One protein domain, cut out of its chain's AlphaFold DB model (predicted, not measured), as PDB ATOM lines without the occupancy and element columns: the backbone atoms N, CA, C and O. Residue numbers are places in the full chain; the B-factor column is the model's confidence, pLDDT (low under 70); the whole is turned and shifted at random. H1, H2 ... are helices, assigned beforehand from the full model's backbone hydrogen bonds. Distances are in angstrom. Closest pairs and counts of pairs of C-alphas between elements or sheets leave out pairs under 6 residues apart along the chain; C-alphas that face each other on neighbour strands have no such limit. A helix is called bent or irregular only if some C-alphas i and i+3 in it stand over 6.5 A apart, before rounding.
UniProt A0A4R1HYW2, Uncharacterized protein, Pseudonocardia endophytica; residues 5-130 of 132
ATOM      1  N   LEU A   5     165.300 116.007 143.103       74.56
ATOM      2  CA  LEU A   5     164.805 117.213 142.459       74.56
ATOM      3  C   LEU A   5     164.047 116.898 141.150       74.56
ATOM      4  O   LEU A   5     162.867 117.238 141.080       74.56
ATOM      5  N   PRO A   6     164.607 116.159 140.169       79.88
ATOM      6  CA  PRO A   6     163.841 115.774 138.981       79.88
ATOM      7  C   PRO A   6     162.633 114.881 139.298       79.88
ATOM      8  O   PRO A   6     161.588 115.058 138.681       79.88
ATOM      9  N   VAL A   7     162.709 113.985 140.293       81.69
ATOM     10  CA  VAL A   7     161.533 113.212 140.742       81.69
ATOM     11  C   VAL A   7     160.439 114.142 141.263       81.69
ATOM     12  O   VAL A   7     159.291 114.008 140.859       81.69
ATOM     13  N   THR A   8     160.770 115.126 142.100       79.88
ATOM     14  CA  THR A   8     159.771 116.088 142.586       79.88
ATOM     15  C   THR A   8     159.209 116.970 141.486       79.88
ATOM     16  O   THR A   8     158.026 117.269 141.524       79.88
ATOM     17  N   MET A   9     160.006 117.328 140.476       82.88
ATOM     18  CA  MET A   9     159.500 118.090 139.333       82.88
ATOM     19  C   MET A   9     158.500 117.275 138.498       82.88
ATOM     20  O   MET A   9     157.551 117.836 137.961       82.88
ATOM     21  N   VAL A  10     158.689 115.951 138.411       85.31
ATOM     22  CA  VAL A  10     157.728 115.033 137.776       85.31
ATOM     23  C   VAL A  10     156.470 114.855 138.631       85.31
ATOM     24  O   VAL A  10     155.374 114.789 138.086       85.31
ATOM     25  N   LEU A  11     156.617 114.762 139.956       87.25
ATOM     26  CA  LEU A  11     155.497 114.557 140.883       87.25
ATOM     27  C   LEU A  11     154.664 115.827 141.117       87.25
ATOM     28  O   LEU A  11     153.471 115.717 141.389       87.25
ATOM     29  N   ASP A  12     155.272 117.009 140.995       87.19
ATOM     30  CA  ASP A  12     154.619 118.316 141.104       87.19
ATOM     31  C   ASP A  12     154.911 119.184 139.858       87.19
ATOM     32  O   ASP A  12     155.719 120.129 139.880       87.19
ATOM     33  N   PRO A  13     154.270 118.856 138.721       85.25
ATOM     34  CA  PRO A  13     154.448 119.601 137.480       85.25
ATOM     35  C   PRO A  13     153.911 121.035 137.588       85.25
ATOM     36  O   PRO A  13     154.421 121.923 136.907       85.25
ATOM     37  N   ALA A  14     152.933 121.285 138.467       88.00
ATOM     38  CA  ALA A  14     152.358 122.608 138.688       88.00
ATOM     39  C   ALA A  14     153.358 123.550 139.374       88.00
ATOM     40  O   ALA A  14     153.567 124.670 138.905       88.00
ATOM     41  N   ALA A  15     154.043 123.094 140.427       85.94
ATOM     42  CA  ALA A  15     155.102 123.875 141.063       85.94
ATOM     43  C   ALA A  15     156.269 124.151 140.105       85.94
ATOM     44  O   ALA A  15     156.847 125.243 140.121       85.94
ATOM     45  N   THR A  16     156.593 123.186 139.239       87.94
ATOM     46  CA  THR A  16     157.625 123.352 138.208       87.94
ATOM     47  C   THR A  16     157.225 124.410 137.179       87.94
ATOM     48  O   THR A  16     158.009 125.320 136.914       87.94
ATOM     49  N   ALA A  17     155.998 124.350 136.654       90.50
ATOM     50  CA  ALA A  17     155.455 125.352 135.736       90.50
ATOM     51  C   ALA A  17     155.421 126.754 136.367       90.50
ATOM     52  O   ALA A  17     155.919 127.705 135.769       90.50
ATOM     53  N   ALA A  18     154.961 126.866 137.616       89.31
ATOM     54  CA  ALA A  18     154.959 128.128 138.356       89.31
ATOM     55  C   ALA A  18     156.378 128.690 138.558       89.31
ATOM     56  O   ALA A  18     156.582 129.903 138.545       89.31
ATOM     57  N   SER A  19     157.388 127.832 138.742       86.88
ATOM     58  CA  SER A  19     158.781 128.282 138.803       86.88
ATOM     59  C   SER A  19     159.290 128.790 137.452       86.88
ATOM     60  O   SER A  19     160.013 129.786 137.429       86.88
ATOM     61  N   VAL A  20     158.929 128.127 136.346       90.44
ATOM     62  CA  VAL A  20     159.283 128.566 134.985       90.44
ATOM     63  C   VAL A  20     158.651 129.919 134.675       90.44
ATOM     64  O   VAL A  20     159.356 130.814 134.217       90.44
ATOM     65  N   GLU A  21     157.369 130.090 134.991       92.81
ATOM     66  CA  GLU A  21     156.628 131.341 134.802       92.81
ATOM     67  C   GLU A  21     157.233 132.488 135.623       92.81
ATOM     68  O   GLU A  21     157.530 133.549 135.079       92.81
ATOM     69  N   ARG A  22     157.530 132.263 136.913       90.25
ATOM     70  CA  ARG A  22     158.182 133.281 137.760       90.25
ATOM     71  C   ARG A  22     159.551 133.719 137.240       90.25
ATOM     72  O   ARG A  22     159.920 134.875 137.420       90.25
ATOM     73  N   GLN A  23     160.321 132.802 136.657       88.00
ATOM     74  CA  GLN A  23     161.658 133.101 136.127       88.00
ATOM     75  C   GLN A  23     161.616 133.729 134.734       88.00
ATOM     76  O   GLN A  23     162.570 134.395 134.343       88.00
ATOM     77  N   ASN A  24     160.522 133.531 133.998       91.50
ATOM     78  CA  ASN A  24     160.362 133.981 132.621       91.50
ATOM     79  C   ASN A  24     158.999 134.679 132.459       91.50
ATOM     80  O   ASN A  24     158.116 134.148 131.789       91.50
ATOM     81  N   PRO A  25     158.796 135.875 133.040       90.75
ATOM     82  CA  PRO A  25     157.494 136.551 133.021       90.75
ATOM     83  C   PRO A  25     157.049 136.993 131.619       90.75
ATOM     84  O   PRO A  25     155.879 137.293 131.406       90.75
ATOM     85  N   SER A  26     157.970 137.051 130.654       94.06
ATOM     86  CA  SER A  26     157.678 137.350 129.248       94.06
ATOM     87  C   SER A  26     157.274 136.121 128.428       94.06
ATOM     88  O   SER A  26     157.001 136.253 127.237       94.06
ATOM     89  N   LEU A  27     157.303 134.923 129.019       93.00
ATOM     90  CA  LEU A  27     156.984 133.681 128.325       93.00
ATOM     91  C   LEU A  27     155.465 133.602 128.075       93.00
ATOM     92  O   LEU A  27     154.690 133.823 129.010       93.00
ATOM     93  N   PRO A  28     155.001 133.268 126.859       94.94
ATOM     94  CA  PRO A  28     153.578 133.077 126.609       94.94
ATOM     95  C   PRO A  28     153.007 131.957 127.497       94.94
ATOM     96  O   PRO A  28     153.624 130.890 127.583       94.94
ATOM     97  N   PRO A  29     151.808 132.119 128.094       92.06
ATOM     98  CA  PRO A  29     151.203 131.085 128.941       92.06
ATOM     99  C   PRO A  29     151.059 129.724 128.244       92.06
ATOM    100  O   PRO A  29     151.179 128.679 128.879       92.06
ATOM    101  N   SER A  30     150.864 129.725 126.920       94.00
ATOM    102  CA  SER A  30     150.780 128.516 126.092       94.00
ATOM    103  C   SER A  30     152.082 127.714 126.019       94.00
ATOM    104  O   SER A  30     152.047 126.534 125.684       94.00
ATOM    105  N   GLU A  31     153.230 128.329 126.312       94.50
ATOM    106  CA  GLU A  31     154.543 127.684 126.219       94.50
ATOM    107  C   GLU A  31     155.078 127.193 127.569       94.50
ATOM    108  O   GLU A  31     155.957 126.327 127.597       94.50
ATOM    109  N   VAL A  32     154.540 127.690 128.691       94.25
ATOM    110  CA  VAL A  32     155.037 127.392 130.049       94.25
ATOM    111  C   VAL A  32     155.138 125.886 130.296       94.25
ATOM    112  O   VAL A  32     156.151 125.410 130.808       94.25
ATOM    113  N   GLN A  33     154.134 125.111 129.881       92.62
ATOM    114  CA  GLN A  33     154.112 123.662 130.100       92.62
ATOM    115  C   GLN A  33     155.191 122.918 129.294       92.62
ATOM    116  O   GLN A  33     155.800 121.961 129.790       92.62
ATOM    117  N   SER A  34     155.454 123.359 128.062       92.31
ATOM    118  CA  SER A  34     156.503 122.791 127.207       92.31
ATOM    119  C   SER A  34     157.884 123.053 127.807       92.31
ATOM    120  O   SER A  34     158.696 122.135 127.926       92.31
ATOM    121  N   TRP A  35     158.122 124.280 128.276       94.12
ATOM    122  CA  TRP A  35     159.374 124.656 128.932       94.12
ATOM    123  C   TRP A  35     159.558 123.994 130.300       94.12
ATOM    124  O   TRP A  35     160.669 123.579 130.626       94.12
ATOM    125  N   ALA A  36     158.486 123.802 131.069       92.38
ATOM    126  CA  ALA A  36     158.526 123.018 132.303       92.38
ATOM    127  C   ALA A  36     158.935 121.564 132.030       92.38
ATOM    128  O   ALA A  36     159.816 121.030 132.701       92.38
ATOM    129  N   SER A  37     158.371 120.943 130.990       91.69
ATOM    130  CA  SER A  37     158.730 119.578 130.583       91.69
ATOM    131  C   SER A  37     160.191 119.485 130.125       91.69
ATOM    132  O   SER A  37     160.907 118.559 130.508       91.69
ATOM    133  N   ALA A  38     160.666 120.475 129.363       92.38
ATOM    134  CA  ALA A  38     162.067 120.568 128.959       92.38
ATOM    135  C   ALA A  38     163.005 120.732 130.168       92.38
ATOM    136  O   ALA A  38     164.045 120.073 130.234       92.38
ATOM    137  N   ALA A  39     162.621 121.543 131.157       89.75
ATOM    138  CA  ALA A  39     163.377 121.719 132.392       89.75
ATOM    139  C   ALA A  39     163.464 120.416 133.202       89.75
ATOM    140  O   ALA A  39     164.542 120.073 133.689       89.75
ATOM    141  N   VAL A  40     162.367 119.656 133.303       90.75
ATOM    142  CA  VAL A  40     162.349 118.327 133.943       90.75
ATOM    143  C   VAL A  40     163.309 117.375 133.230       90.75
ATOM    144  O   VAL A  40     164.135 116.733 133.880       90.75
ATOM    145  N   ALA A  41     163.229 117.295 131.898       91.25
ATOM    146  CA  ALA A  41     164.077 116.414 131.098       91.25
ATOM    147  C   ALA A  41     165.564 116.772 131.242       91.25
ATOM    148  O   ALA A  41     166.400 115.894 131.469       91.25
ATOM    149  N   TYR A  42     165.887 118.066 131.182       88.56
ATOM    150  CA  TYR A  42     167.237 118.571 131.404       88.56
ATOM    151  C   TYR A  42     167.746 118.226 132.808       88.56
ATOM    152  O   TYR A  42     168.835 117.666 132.959       88.56
ATOM    153  N   ALA A  43     166.939 118.493 133.841       87.56
ATOM    154  CA  ALA A  43     167.286 118.170 135.218       87.56
ATOM    155  C   ALA A  43     167.544 116.669 135.381       87.56
ATOM    156  O   ALA A  43     168.571 116.293 135.944       87.56
ATOM    157  N   ALA A  44     166.666 115.811 134.856       89.06
ATOM    158  CA  ALA A  44     166.815 114.361 134.921       89.06
ATOM    159  C   ALA A  44     168.109 113.880 134.244       89.06
ATOM    160  O   ALA A  44     168.832 113.066 134.822       89.06
ATOM    161  N   ALA A  45     168.441 114.418 133.067       91.62
ATOM    162  CA  ALA A  45     169.654 114.057 132.337       91.62
ATOM    163  C   ALA A  45     170.932 114.416 133.113       91.62
ATOM    164  O   ALA A  45     171.803 113.564 133.298       91.62
ATOM    165  N   ILE A  46     171.032 115.648 133.623       89.12
ATOM    166  CA  ILE A  46     172.193 116.100 134.410       89.12
ATOM    167  C   ILE A  46     172.363 115.253 135.674       89.12
ATOM    168  O   ILE A  46     173.466 114.802 135.990       89.12
ATOM    169  N   HIS A  47     171.262 114.991 136.373       88.50
ATOM    170  CA  HIS A  47     171.253 114.186 137.587       88.50
ATOM    171  C   HIS A  47     171.678 112.739 137.321       88.50
ATOM    172  O   HIS A  47     172.477 112.192 138.080       88.50
ATOM    173  N   LEU A  48     171.231 112.139 136.212       90.06
ATOM    174  CA  LEU A  48     171.649 110.801 135.800       90.06
ATOM    175  C   LEU A  48     173.154 110.737 135.511       90.06
ATOM    176  O   LEU A  48     173.840 109.855 136.030       90.06
ATOM    177  N   VAL A  49     173.680 111.687 134.732       91.62
ATOM    178  CA  VAL A  49     175.118 111.772 134.427       91.62
ATOM    179  C   VAL A  49     175.931 111.904 135.713       91.62
ATOM    180  O   VAL A  49     176.912 111.183 135.907       91.62
ATOM    181  N   TYR A  50     175.500 112.776 136.622       89.00
ATOM    182  CA  TYR A  50     176.170 112.973 137.901       89.00
ATOM    183  C   TYR A  50     176.117 111.713 138.782       89.00
ATOM    184  O   TYR A  50     177.139 111.328 139.352       89.00
ATOM    185  N   ALA A  51     174.984 111.001 138.833       89.06
ATOM    186  CA  ALA A  51     174.871 109.738 139.568       89.06
ATOM    187  C   ALA A  51     175.841 108.669 139.035       89.06
ATOM    188  O   ALA A  51     176.524 108.007 139.824       89.06
ATOM    189  N   VAL A  52     175.945 108.523 137.710       93.94
ATOM    190  CA  VAL A  52     176.884 107.590 137.067       93.94
ATOM    191  C   VAL A  52     178.329 107.974 137.388       93.94
ATOM    192  O   VAL A  52     179.109 107.122 137.823       93.94
ATOM    193  N   LEU A  53     178.676 109.258 137.244       93.00
ATOM    194  CA  LEU A  53     180.016 109.776 137.516       93.00
ATOM    195  C   LEU A  53     180.433 109.541 138.974       93.00
ATOM    196  O   LEU A  53     181.509 108.997 139.227       93.00
ATOM    197  N   VAL A  54     179.581 109.909 139.934       91.00
ATOM    198  CA  VAL A  54     179.850 109.745 141.373       91.00
ATOM    199  C   VAL A  54     179.974 108.273 141.745       91.00
ATOM    200  O   VAL A  54     180.897 107.907 142.470       91.00
ATOM    201  N   THR A  55     179.102 107.412 141.214       92.50
ATOM    202  CA  THR A  55     179.157 105.963 141.468       92.50
ATOM    203  C   THR A  55     180.466 105.370 140.950       92.50
ATOM    204  O   THR A  55     181.150 104.627 141.661       92.50
ATOM    205  N   TRP A  56     180.868 105.744 139.734       95.62
ATOM    206  CA  TRP A  56     182.113 105.286 139.130       95.62
ATOM    207  C   TRP A  56     183.353 105.779 139.890       95.62
ATOM    208  O   TRP A  56     184.238 104.983 140.222       95.62
ATOM    209  N   LEU A  57     183.409 107.068 140.235       91.69
ATOM    210  CA  LEU A  57     184.502 107.647 141.022       91.69
ATOM    211  C   LEU A  57     184.559 107.075 142.445       91.69
ATOM    212  O   LEU A  57     185.651 106.842 142.973       91.69
ATOM    213  N   GLY A  58     183.407 106.781 143.048       90.75
ATOM    214  CA  GLY A  58     183.297 106.071 144.320       90.75
ATOM    215  C   GLY A  58     183.921 104.678 144.237       90.75
ATOM    216  O   GLY A  58     184.816 104.353 145.020       90.75
ATOM    217  N   ALA A  59     183.552 103.887 143.227       92.44
ATOM    218  CA  ALA A  59     184.145 102.570 142.989       92.44
ATOM    219  C   ALA A  59     185.669 102.644 142.765       92.44
ATOM    220  O   ALA A  59     186.427 101.831 143.299       92.44
ATOM    221  N   MET A  60     186.152 103.648 142.025       91.50
ATOM    222  CA  MET A  60     187.589 103.861 141.813       91.50
ATOM    223  C   MET A  60     188.323 104.308 143.085       91.50
ATOM    224  O   MET A  60     189.470 103.907 143.308       91.50
ATOM    225  N   THR A  61     187.662 105.079 143.950       89.75
ATOM    226  CA  THR A  61     188.186 105.449 145.271       89.75
ATOM    227  C   THR A  61     188.339 104.215 146.158       89.75
ATOM    228  O   THR A  61     189.386 104.038 146.784       89.75
ATOM    229  N   LEU A  62     187.350 103.312 146.164       88.38
ATOM    230  CA  LEU A  62     187.420 102.044 146.902       88.38
ATOM    231  C   LEU A  62     188.571 101.151 146.411       88.38
ATOM    232  O   LEU A  62     189.223 100.480 147.208       88.38
ATOM    233  N   ARG A  63     188.913 101.230 145.118       91.00
ATOM    234  CA  ARG A  63     190.107 100.600 144.521       91.00
ATOM    235  C   ARG A  63     191.428 101.319 144.851       91.00
ATOM    236  O   ARG A  63     192.445 101.057 144.213       91.00
ATOM    237  N   ARG A  64     191.435 102.232 145.831       86.38
ATOM    238  CA  ARG A  64     192.596 103.004 146.321       86.38
ATOM    239  C   ARG A  64     193.285 103.880 145.267       86.38
ATOM    240  O   ARG A  64     194.447 104.259 145.437       86.38
ATOM    241  N   ARG A  65     192.583 104.269 144.196       88.31
ATOM    242  CA  ARG A  65     193.122 105.211 143.205       88.31
ATOM    243  C   ARG A  65     193.098 106.632 143.769       88.31
ATOM    244  O   ARG A  65     192.038 107.233 143.909       88.31
ATOM    245  N   ARG A  66     194.276 107.191 144.077       86.44
ATOM    246  CA  ARG A  66     194.407 108.529 144.695       86.44
ATOM    247  C   ARG A  66     193.791 109.650 143.851       86.44
ATOM    248  O   ARG A  66     193.176 110.548 144.416       86.44
ATOM    249  N   TRP A  67     193.903 109.573 142.523       91.81
ATOM    250  CA  TRP A  67     193.307 110.563 141.618       91.81
ATOM    251  C   TRP A  67     191.772 110.558 141.681       91.81
ATOM    252  O   TRP A  67     191.162 111.621 141.623       91.81
ATOM    253  N   ALA A  68     191.150 109.389 141.874       90.38
ATOM    254  CA  ALA A  68     189.695 109.261 141.931       90.38
ATOM    255  C   ALA A  68     189.118 109.949 143.172       90.38
ATOM    256  O   ALA A  68     188.069 110.573 143.087       90.38
ATOM    257  N   ARG A  69     189.849 109.921 144.294       89.75
ATOM    258  CA  ARG A  69     189.483 110.671 145.502       89.75
ATOM    259  C   ARG A  69     189.451 112.182 145.250       89.75
ATOM    260  O   ARG A  69     188.514 112.850 145.681       89.75
ATOM    261  N   VAL A  70     190.464 112.715 144.563       91.50
ATOM    262  CA  VAL A  70     190.532 114.147 144.220       91.50
ATOM    263  C   VAL A  70     189.409 114.510 143.249       91.50
ATOM    264  O   VAL A  70     188.655 115.437 143.522       91.50
ATOM    265  N   ALA A  71     189.230 113.728 142.180       93.19
ATOM    266  CA  ALA A  71     188.162 113.939 141.203       93.19
ATOM    267  C   ALA A  71     186.763 113.874 141.838       93.19
ATOM    268  O   ALA A  71     185.928 114.730 141.562       93.19
ATOM    269  N   LEU A  72     186.517 112.916 142.737       92.06
ATOM    270  CA  LEU A  72     185.252 112.806 143.466       92.06
ATOM    271  C   LEU A  72     185.013 114.014 144.374       92.06
ATOM    272  O   LEU A  72     183.899 114.514 144.445       92.06
ATOM    273  N   THR A  73     186.061 114.519 145.025       91.81
ATOM    274  CA  THR A  73     185.964 115.736 145.846       91.81
ATOM    275  C   THR A  73     185.573 116.937 144.990       91.81
ATOM    276  O   THR A  73     184.642 117.652 145.343       91.81
ATOM    277  N   ILE A  74     186.228 117.123 143.839       93.25
ATOM    278  CA  ILE A  74     185.901 118.201 142.895       93.25
ATOM    279  C   ILE A  74     184.452 118.069 142.414       93.25
ATOM    280  O   ILE A  74     183.714 119.049 142.439       93.25
ATOM    281  N   ALA A  75     184.018 116.863 142.036       90.69
ATOM    282  CA  ALA A  75     182.650 116.619 141.586       90.69
ATOM    283  C   ALA A  75     181.609 116.970 142.667       90.69
ATOM    284  O   ALA A  75     180.618 117.626 142.360       90.69
ATOM    285  N   LEU A  76     181.858 116.598 143.927       91.44
ATOM    286  CA  LEU A  76     180.979 116.923 145.058       91.44
ATOM    287  C   LEU A  76     180.936 118.431 145.345       91.44
ATOM    288  O   LEU A  76     179.869 118.968 145.637       91.44
ATOM    289  N   VAL A  77     182.070 119.132 145.224       91.25
ATOM    290  CA  VAL A  77     182.127 120.597 145.366       91.25
ATOM    291  C   VAL A  77     181.323 121.280 144.259       91.25
ATOM    292  O   VAL A  77     180.486 122.125 144.555       91.25
ATOM    293  N   LEU A  78     181.513 120.884 142.997       90.06
ATOM    294  CA  LEU A  78     180.749 121.439 141.873       90.06
ATOM    295  C   LEU A  78     179.246 121.174 142.018       90.06
ATOM    296  O   LEU A  78     178.439 122.060 141.751       90.06
ATOM    297  N   ALA A  79     178.865 119.988 142.491       86.94
ATOM    298  CA  ALA A  79     177.469 119.668 142.759       86.94
ATOM    299  C   ALA A  79     176.874 120.505 143.896       86.94
ATOM    300  O   ALA A  79     175.718 120.904 143.810       86.94
ATOM    301  N   THR A  80     177.666 120.808 144.926       87.81
ATOM    302  CA  THR A  80     177.267 121.719 146.010       87.81
ATOM    303  C   THR A  80     177.041 123.134 145.468       87.81
ATOM    304  O   THR A  80     176.026 123.757 145.755       87.81
ATOM    305  N   LEU A  81     177.925 123.633 144.599       87.31
ATOM    306  CA  LEU A  81     177.734 124.944 143.962       87.31
ATOM    307  C   LEU A  81     176.471 124.987 143.084       87.31
ATOM    308  O   LEU A  81     175.709 125.947 143.155       87.31
ATOM    309  N   GLY A  82     176.215 123.937 142.298       83.31
ATOM    310  CA  GLY A  82     174.986 123.826 141.501       83.31
ATOM    311  C   GLY A  82     173.715 123.698 142.351       83.31
ATOM    312  O   GLY A  82     172.664 124.221 141.985       83.31
ATOM    313  N   SER A  83     173.808 123.043 143.509       81.94
ATOM    314  CA  SER A  83     172.726 122.934 144.493       81.94
ATOM    315  C   SER A  83     172.334 124.305 145.055       81.94
ATOM    316  O   SER A  83     171.149 124.643 145.084       81.94
ATOM    317  N   LEU A  84     173.324 125.139 145.397       84.06
ATOM    318  CA  LEU A  84     173.107 126.513 145.859       84.06
ATOM    319  C   LEU A  84     172.421 127.384 144.800       84.06
ATOM    320  O   LEU A  84     171.489 128.111 145.133       84.06
ATOM    321  N   ASP A  85     172.819 127.273 143.529       82.06
ATOM    322  CA  ASP A  85     172.139 127.958 142.420       82.06
ATOM    323  C   ASP A  85     170.662 127.532 142.326       82.06
ATOM    324  O   ASP A  85     169.764 128.369 142.237       82.06
ATOM    325  N   SER A  86     170.376 126.235 142.460       74.88
ATOM    326  CA  SER A  86     169.000 125.727 142.504       74.88
ATOM    327  C   SER A  86     168.202 126.238 143.711       74.88
ATOM    328  O   SER A  86     167.022 126.558 143.572       74.88
ATOM    329  N   ALA A  87     168.829 126.391 144.879       79.69
ATOM    330  CA  ALA A  87     168.181 126.932 146.075       79.69
ATOM    331  C   ALA A  87     167.687 128.378 145.884       79.69
ATOM    332  O   ALA A  87     166.678 128.766 146.473       79.69
ATOM    333  N   THR A  88     168.347 129.166 145.025       80.69
ATOM    334  CA  THR A  88     167.920 130.544 144.714       80.69
ATOM    335  C   THR A  88     166.628 130.617 143.892       80.69
ATOM    336  O   THR A  88     165.971 131.655 143.868       80.69
ATOM    337  N   ARG A  89     166.209 129.511 143.258       74.62
ATOM    338  CA  ARG A  89     165.039 129.457 142.361       74.62
ATOM    339  C   ARG A  89     163.693 129.355 143.079       74.62
ATOM    340  O   ARG A  89     162.644 129.454 142.440       74.62
ATOM    341  N   GLY A  90     163.704 129.170 144.398       72.81
ATOM    342  CA  GLY A  90     162.510 129.190 145.235       72.81
ATOM    343  C   GLY A  90     162.614 128.285 146.467       72.81
ATOM    344  O   GLY A  90     163.393 127.330 146.479       72.81
ATOM    345  N   PRO A  91     161.785 128.531 147.497       72.25
ATOM    346  CA  PRO A  91     161.859 127.817 148.773       72.25
ATOM    347  C   PRO A  91     161.617 126.304 148.648       72.25
ATOM    348  O   PRO A  91     162.177 125.535 149.425       72.25
ATOM    349  N   GLY A  92     160.864 125.857 147.635       70.94
ATOM    350  CA  GLY A  92     160.646 124.429 147.363       70.94
ATOM    351  C   GLY A  92     161.920 123.661 146.982       70.94
ATOM    352  O   GLY A  92     162.008 122.460 147.224       70.94
ATOM    353  N   TYR A  93     162.936 124.344 146.448       73.38
ATOM    354  CA  TYR A  93     164.222 123.737 146.091       73.38
ATOM    355  C   TYR A  93     165.239 123.791 147.237       73.38
ATOM    356  O   TYR A  93     166.193 123.015 147.259       73.38
ATOM    357  N   LEU A  94     165.024 124.673 148.214       80.12
ATOM    358  CA  LEU A  94     165.988 124.993 149.263       80.12
ATOM    359  C   LEU A  94     166.191 123.825 150.241       80.12
ATOM    360  O   LEU A  94     167.325 123.485 150.569       80.12
ATOM    361  N   TRP A  95     165.117 123.147 150.657       77.25
ATOM    362  CA  TRP A  95     165.223 121.979 151.552       77.25
ATOM    363  C   TRP A  95     165.948 120.811 150.898       77.25
ATOM    364  O   TRP A  95     166.726 120.101 151.540       77.25
ATOM    365  N   TRP A  96     165.726 120.639 149.600       80.12
ATOM    366  CA  TRP A  96     166.424 119.636 148.825       80.12
ATOM    367  C   TRP A  96     167.905 119.979 148.671       80.12
ATOM    368  O   TRP A  96     168.746 119.121 148.930       80.12
ATOM    369  N   ALA A  97     168.229 121.236 148.368       81.00
ATOM    370  CA  ALA A  97     169.607 121.698 148.291       81.00
ATOM    371  C   ALA A  97     170.377 121.458 149.602       81.00
ATOM    372  O   ALA A  97     171.419 120.802 149.592       81.00
ATOM    373  N   ILE A  98     169.807 121.861 150.747       84.19
ATOM    374  CA  ILE A  98     170.418 121.646 152.072       84.19
ATOM    375  C   ILE A  98     170.693 120.160 152.320       84.19
ATOM    376  O   ILE A  98     171.801 119.788 152.705       84.19
ATOM    377  N   ALA A  99     169.702 119.292 152.098       84.25
ATOM    378  CA  ALA A  99     169.877 117.857 152.310       84.25
ATOM    379  C   ALA A  99     170.964 117.263 151.392       84.25
ATOM    380  O   ALA A  99     171.698 116.360 151.804       84.25
ATOM    381  N   GLY A 100     171.079 117.760 150.156       85.38
ATOM    382  CA  GLY A 100     172.127 117.376 149.209       85.38
ATOM    383  C   GLY A 100     173.510 117.785 149.679       85.38
ATOM    384  O   GLY A 100     174.416 116.952 149.721       85.38
ATOM    385  N   ASP A 101     173.649 119.030 150.111       87.44
ATOM    386  CA  ASP A 101     174.928 119.605 150.511       87.44
ATOM    387  C   ASP A 101     175.448 118.983 151.808       87.44
ATOM    388  O   ASP A 101     176.631 118.655 151.902       87.44
ATOM    389  N   VAL A 102     174.566 118.692 152.770       88.81
ATOM    390  CA  VAL A 102     174.926 117.930 153.978       88.81
ATOM    391  C   VAL A 102     175.505 116.564 153.607       88.81
ATOM    392  O   VAL A 102     176.539 116.158 154.144       88.81
ATOM    393  N   LEU A 103     174.882 115.856 152.660       87.38
ATOM    394  CA  LEU A 103     175.386 114.568 152.190       87.38
ATOM    395  C   LEU A 103     176.724 114.719 151.452       87.38
ATOM    396  O   LEU A 103     177.638 113.931 151.695       87.38
ATOM    397  N   HIS A 104     176.872 115.726 150.586       91.06
ATOM    398  CA  HIS A 104     178.131 115.996 149.891       91.06
ATOM    399  C   HIS A 104     179.273 116.250 150.880       91.06
ATOM    400  O   HIS A 104     180.327 115.617 150.777       91.06
ATOM    401  N   VAL A 105     179.048 117.101 151.884       88.88
ATOM    402  CA  VAL A 105     180.021 117.403 152.942       88.88
ATOM    403  C   VAL A 105     180.365 116.151 153.745       88.88
ATOM    404  O   VAL A 105     181.544 115.891 153.987       88.88
ATOM    405  N   ALA A 106     179.377 115.328 154.106       87.62
ATOM    406  CA  ALA A 106     179.617 114.070 154.807       87.62
ATOM    407  C   ALA A 106     180.483 113.099 153.982       87.62
ATOM    408  O   ALA A 106     181.407 112.484 154.519       87.62
ATOM    409  N   ILE A 107     180.239 112.991 152.669       87.00
ATOM    410  CA  ILE A 107     181.039 112.149 151.768       87.00
ATOM    411  C   ILE A 107     182.469 112.696 151.650       87.00
ATOM    412  O   ILE A 107     183.421 111.920 151.758       87.00
ATOM    413  N   ILE A 108     182.645 114.014 151.485       89.44
ATOM    414  CA  ILE A 108     183.967 114.664 151.462       89.44
ATOM    415  C   ILE A 108     184.712 114.398 152.775       89.44
ATOM    416  O   ILE A 108     185.871 113.979 152.752       89.44
ATOM    417  N   ALA A 109     184.048 114.566 153.919       86.69
ATOM    418  CA  ALA A 109     184.630 114.250 155.215       86.69
ATOM    419  C   ALA A 109     185.067 112.778 155.260       86.69
ATOM    420  O   ALA A 109     186.224 112.491 155.551       86.69
ATOM    421  N   MET A 110     184.214 111.830 154.869       85.38
ATOM    422  CA  MET A 110     184.573 110.406 154.839       85.38
ATOM    423  C   MET A 110     185.741 110.070 153.899       85.38
ATOM    424  O   MET A 110     186.530 109.175 154.222       85.38
ATOM    425  N   LEU A 111     185.866 110.768 152.763       85.44
ATOM    426  CA  LEU A 111     186.960 110.615 151.792       85.44
ATOM    427  C   LEU A 111     188.320 111.009 152.378       85.44
ATOM    428  O   LEU A 111     189.339 110.386 152.053       85.44
ATOM    429  N   TRP A 112     188.335 112.045 153.217       84.75
ATOM    430  CA  TRP A 112     189.564 112.670 153.700       84.75
ATOM    431  C   TRP A 112     189.870 112.424 155.174       84.75
ATOM    432  O   TRP A 112     191.025 112.608 155.555       84.75
ATOM    433  N   VAL A 113     188.914 111.941 155.980       78.94
ATOM    434  CA  VAL A 113     189.160 111.526 157.369       78.94
ATOM    435  C   VAL A 113     190.299 110.495 157.378       78.94
ATOM    436  O   VAL A 113     190.137 109.388 156.844       78.94
ATOM    437  N   PRO A 114     191.464 110.841 157.960       63.16
ATOM    438  CA  PRO A 114     192.649 110.000 157.902       63.16
ATOM    439  C   PRO A 114     192.426 108.642 158.570       63.16
ATOM    440  O   PRO A 114     191.720 108.526 159.575       63.16
ATOM    441  N   GLY A 115     193.117 107.611 158.076       61.84
ATOM    442  CA  GLY A 115     193.158 106.305 158.741       61.84
ATOM    443  C   GLY A 115     193.641 106.387 160.196       61.84
ATOM    444  O   GLY A 115     193.183 105.605 161.023       61.84
ATOM    445  N   SER A 116     194.479 107.377 160.530       55.47
ATOM    446  CA  SER A 116     194.962 107.634 161.894       55.47
ATOM    447  C   SER A 116     193.851 108.048 162.862       55.47
ATOM    448  O   SER A 116     193.872 107.626 164.012       55.47
ATOM    449  N   VAL A 117     192.831 108.785 162.406       61.53
ATOM    450  CA  VAL A 117     191.666 109.148 163.234       61.53
ATOM    451  C   VAL A 117     190.793 107.916 163.490       61.53
ATOM    452  O   VAL A 117     190.387 107.667 164.622       61.53
ATOM    453  N   ARG A 118     190.582 107.069 162.471       61.62
ATOM    454  CA  ARG A 118     189.866 105.787 162.639       61.62
ATOM    455  C   ARG A 118     190.596 104.846 163.602       61.62
ATOM    456  O   ARG A 118     189.953 104.192 164.416       61.62
ATOM    457  N   GLN A 119     191.926 104.791 163.523       66.00
ATOM    458  CA  GLN A 119     192.757 103.998 164.432       66.00
ATOM    459  C   GLN A 119     192.736 104.552 165.860       66.00
ATOM    460  O   GLN A 119     192.610 103.770 166.796       66.00
ATOM    461  N   PHE A 120     192.797 105.874 166.037       66.44
ATOM    462  CA  PHE A 120     192.728 106.517 167.350       66.44
ATOM    463  C   PHE A 120     191.419 106.182 168.081       66.44
ATOM    464  O   PHE A 120     191.452 105.717 169.221       66.44
ATOM    465  N   PHE A 121     190.270 106.303 167.403       65.38
ATOM    466  CA  PHE A 121     188.987 105.909 167.991       65.38
ATOM    467  C   PHE A 121     188.878 104.396 168.208       65.38
ATOM    468  O   PHE A 121     188.445 103.983 169.276       65.38
ATOM    469  N   ALA A 122     189.351 103.559 167.280       65.31
ATOM    470  CA  ALA A 122     189.349 102.103 167.465       65.31
ATOM    471  C   ALA A 122     190.191 101.644 168.674       65.31
ATOM    472  O   ALA A 122     189.843 100.668 169.343       65.31
ATOM    473  N   VAL A 123     191.292 102.339 168.974       66.00
ATOM    474  CA  VAL A 123     192.116 102.092 170.169       66.00
ATOM    475  C   VAL A 123     191.402 102.564 171.439       66.00
ATOM    476  O   VAL A 123     191.418 101.844 172.438       66.00
ATOM    477  N   ALA A 124     190.733 103.721 171.405       61.78
ATOM    478  CA  ALA A 124     189.952 104.232 172.531       61.78
ATOM    479  C   ALA A 124     188.786 103.294 172.905       61.78
ATOM    480  O   ALA A 124     188.601 102.986 174.082       61.78
ATOM    481  N   THR A 125     188.066 102.743 171.919       61.84
ATOM    482  CA  THR A 125     186.971 101.786 172.166       61.84
ATOM    483  C   THR A 125     187.474 100.466 172.762       61.84
ATOM    484  O   THR A 125     186.850  99.921 173.666       61.84
ATOM    485  N   ARG A 126     188.633  99.952 172.316       60.47
ATOM    486  CA  ARG A 126     189.215  98.702 172.850       60.47
ATOM    487  C   ARG A 126     189.752  98.830 174.275       60.47
ATOM    488  O   ARG A 126     189.779  97.834 174.992       60.47
ATOM    489  N   ARG A 127     190.208 100.019 174.685       59.88
ATOM    490  CA  ARG A 127     190.674 100.256 176.061       59.88
ATOM    491  C   ARG A 127     189.521 100.344 177.061       59.88
ATOM    492  O   ARG A 127     189.673  99.799 178.144       59.88
ATOM    493  N   GLY A 128     188.378 100.924 176.685       57.28
ATOM    494  CA  GLY A 128     187.195 101.000 177.556       57.28
ATOM    495  C   GLY A 128     186.592  99.636 177.922       57.28
ATOM    496  O   GLY A 128     186.190  99.431 179.059       57.28
ATOM    497  N   VAL A 129     186.597  98.675 176.991       57.06
ATOM    498  CA  VAL A 129     186.070  97.307 177.205       57.06
ATOM    499  C   VAL A 129     186.921  96.472 178.177       57.06
ATOM    500  O   VAL A 129     186.441  95.491 178.724       57.06
ATOM    501  N   ARG A 130     188.191  96.829 178.402       54.91
ATOM    502  CA  ARG A 130     189.118  96.043 179.240       54.91
ATOM    503  C   ARG A 130     189.132  96.443 180.718       54.91
ATOM    504  O   ARG A 130     189.869  95.842 181.490       54.91
TER     505      ARG A 130
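Overview. This is residues 5 to 130 of the 132 residues of an uncharacterized protein of Pseudonocardia endophytica (UniProt A0A4R1HYW2). Three long helices, H3, H4 and H5, run to and fro in two successive helical hairpins, with the short helices H1 and H2 packed on the early part of H3 and H6 sticking out beyond the body as a free arm. The 126 printed residues hold six named helices, H1 to H6 in chain order, and no named strand: all helix. The whole is loose, with a radius of gyration of the C-alphas of 20.0 A and spans of 71 by 30 by 21 A, and the arm adds to its length.

Along the chain. H1, residues 5 to 11, begins at C-alpha 5 (164.805, 117.213, 142.459). H2 is residues 13 to 23. H3, residues 32 to 62, is the longest helix at 44.4 A. H4, residues 66 to 87, measures 32.1 A, and H5, residues 91 to 112, 32.0 A. H5 is irregular, but only just: C-alphas 92 and 95 are 6.7 A apart. H6, residues 115 to 128, measures 20.4 A and ends at C-alpha 128 (187.195, 101.000, 177.556).

Arrangement. H3 is the hub. Its residues 40 to 47 touch H1 at a steep tilt of 44 degrees; the closest C-alphas, of Pro 6 and Ala 44, are 5.2 A apart. Its residues 32 to 36 touch H2, about perpendicular at 79 degrees, closest at C-alphas Ala 17 and Ala 36, 5.2 A. Its residues 54 to 61 touch residues 68 to 75 of H4 in a hairpin, a shallow tilt of 24 degrees, opposite ways, closest at C-alphas Thr 61 and Ala 68, 5.3 A. H4 and H5 touch in another hairpin at 16 degrees, a shallow tilt, closest at C-alphas Ala 87 and Leu 94, 4.3 A. H3 and H5 are only just apart, 8.4 A at the closest. In H1, H2, H3, H4 and H6 every O i to N i+4 pair is within hydrogen-bond range; in H5, 16 of 18.

Size, cuts and confidence. The C-alphas of Pro 28 and Arg 130, the two farthest apart, are 73.5 A apart. Residues 113 to 130 stand free; the body without them spans 53 by 22 by 21 A. The printed part has no cut and no long link. Residues 114 to 130 have pLDDT under 70.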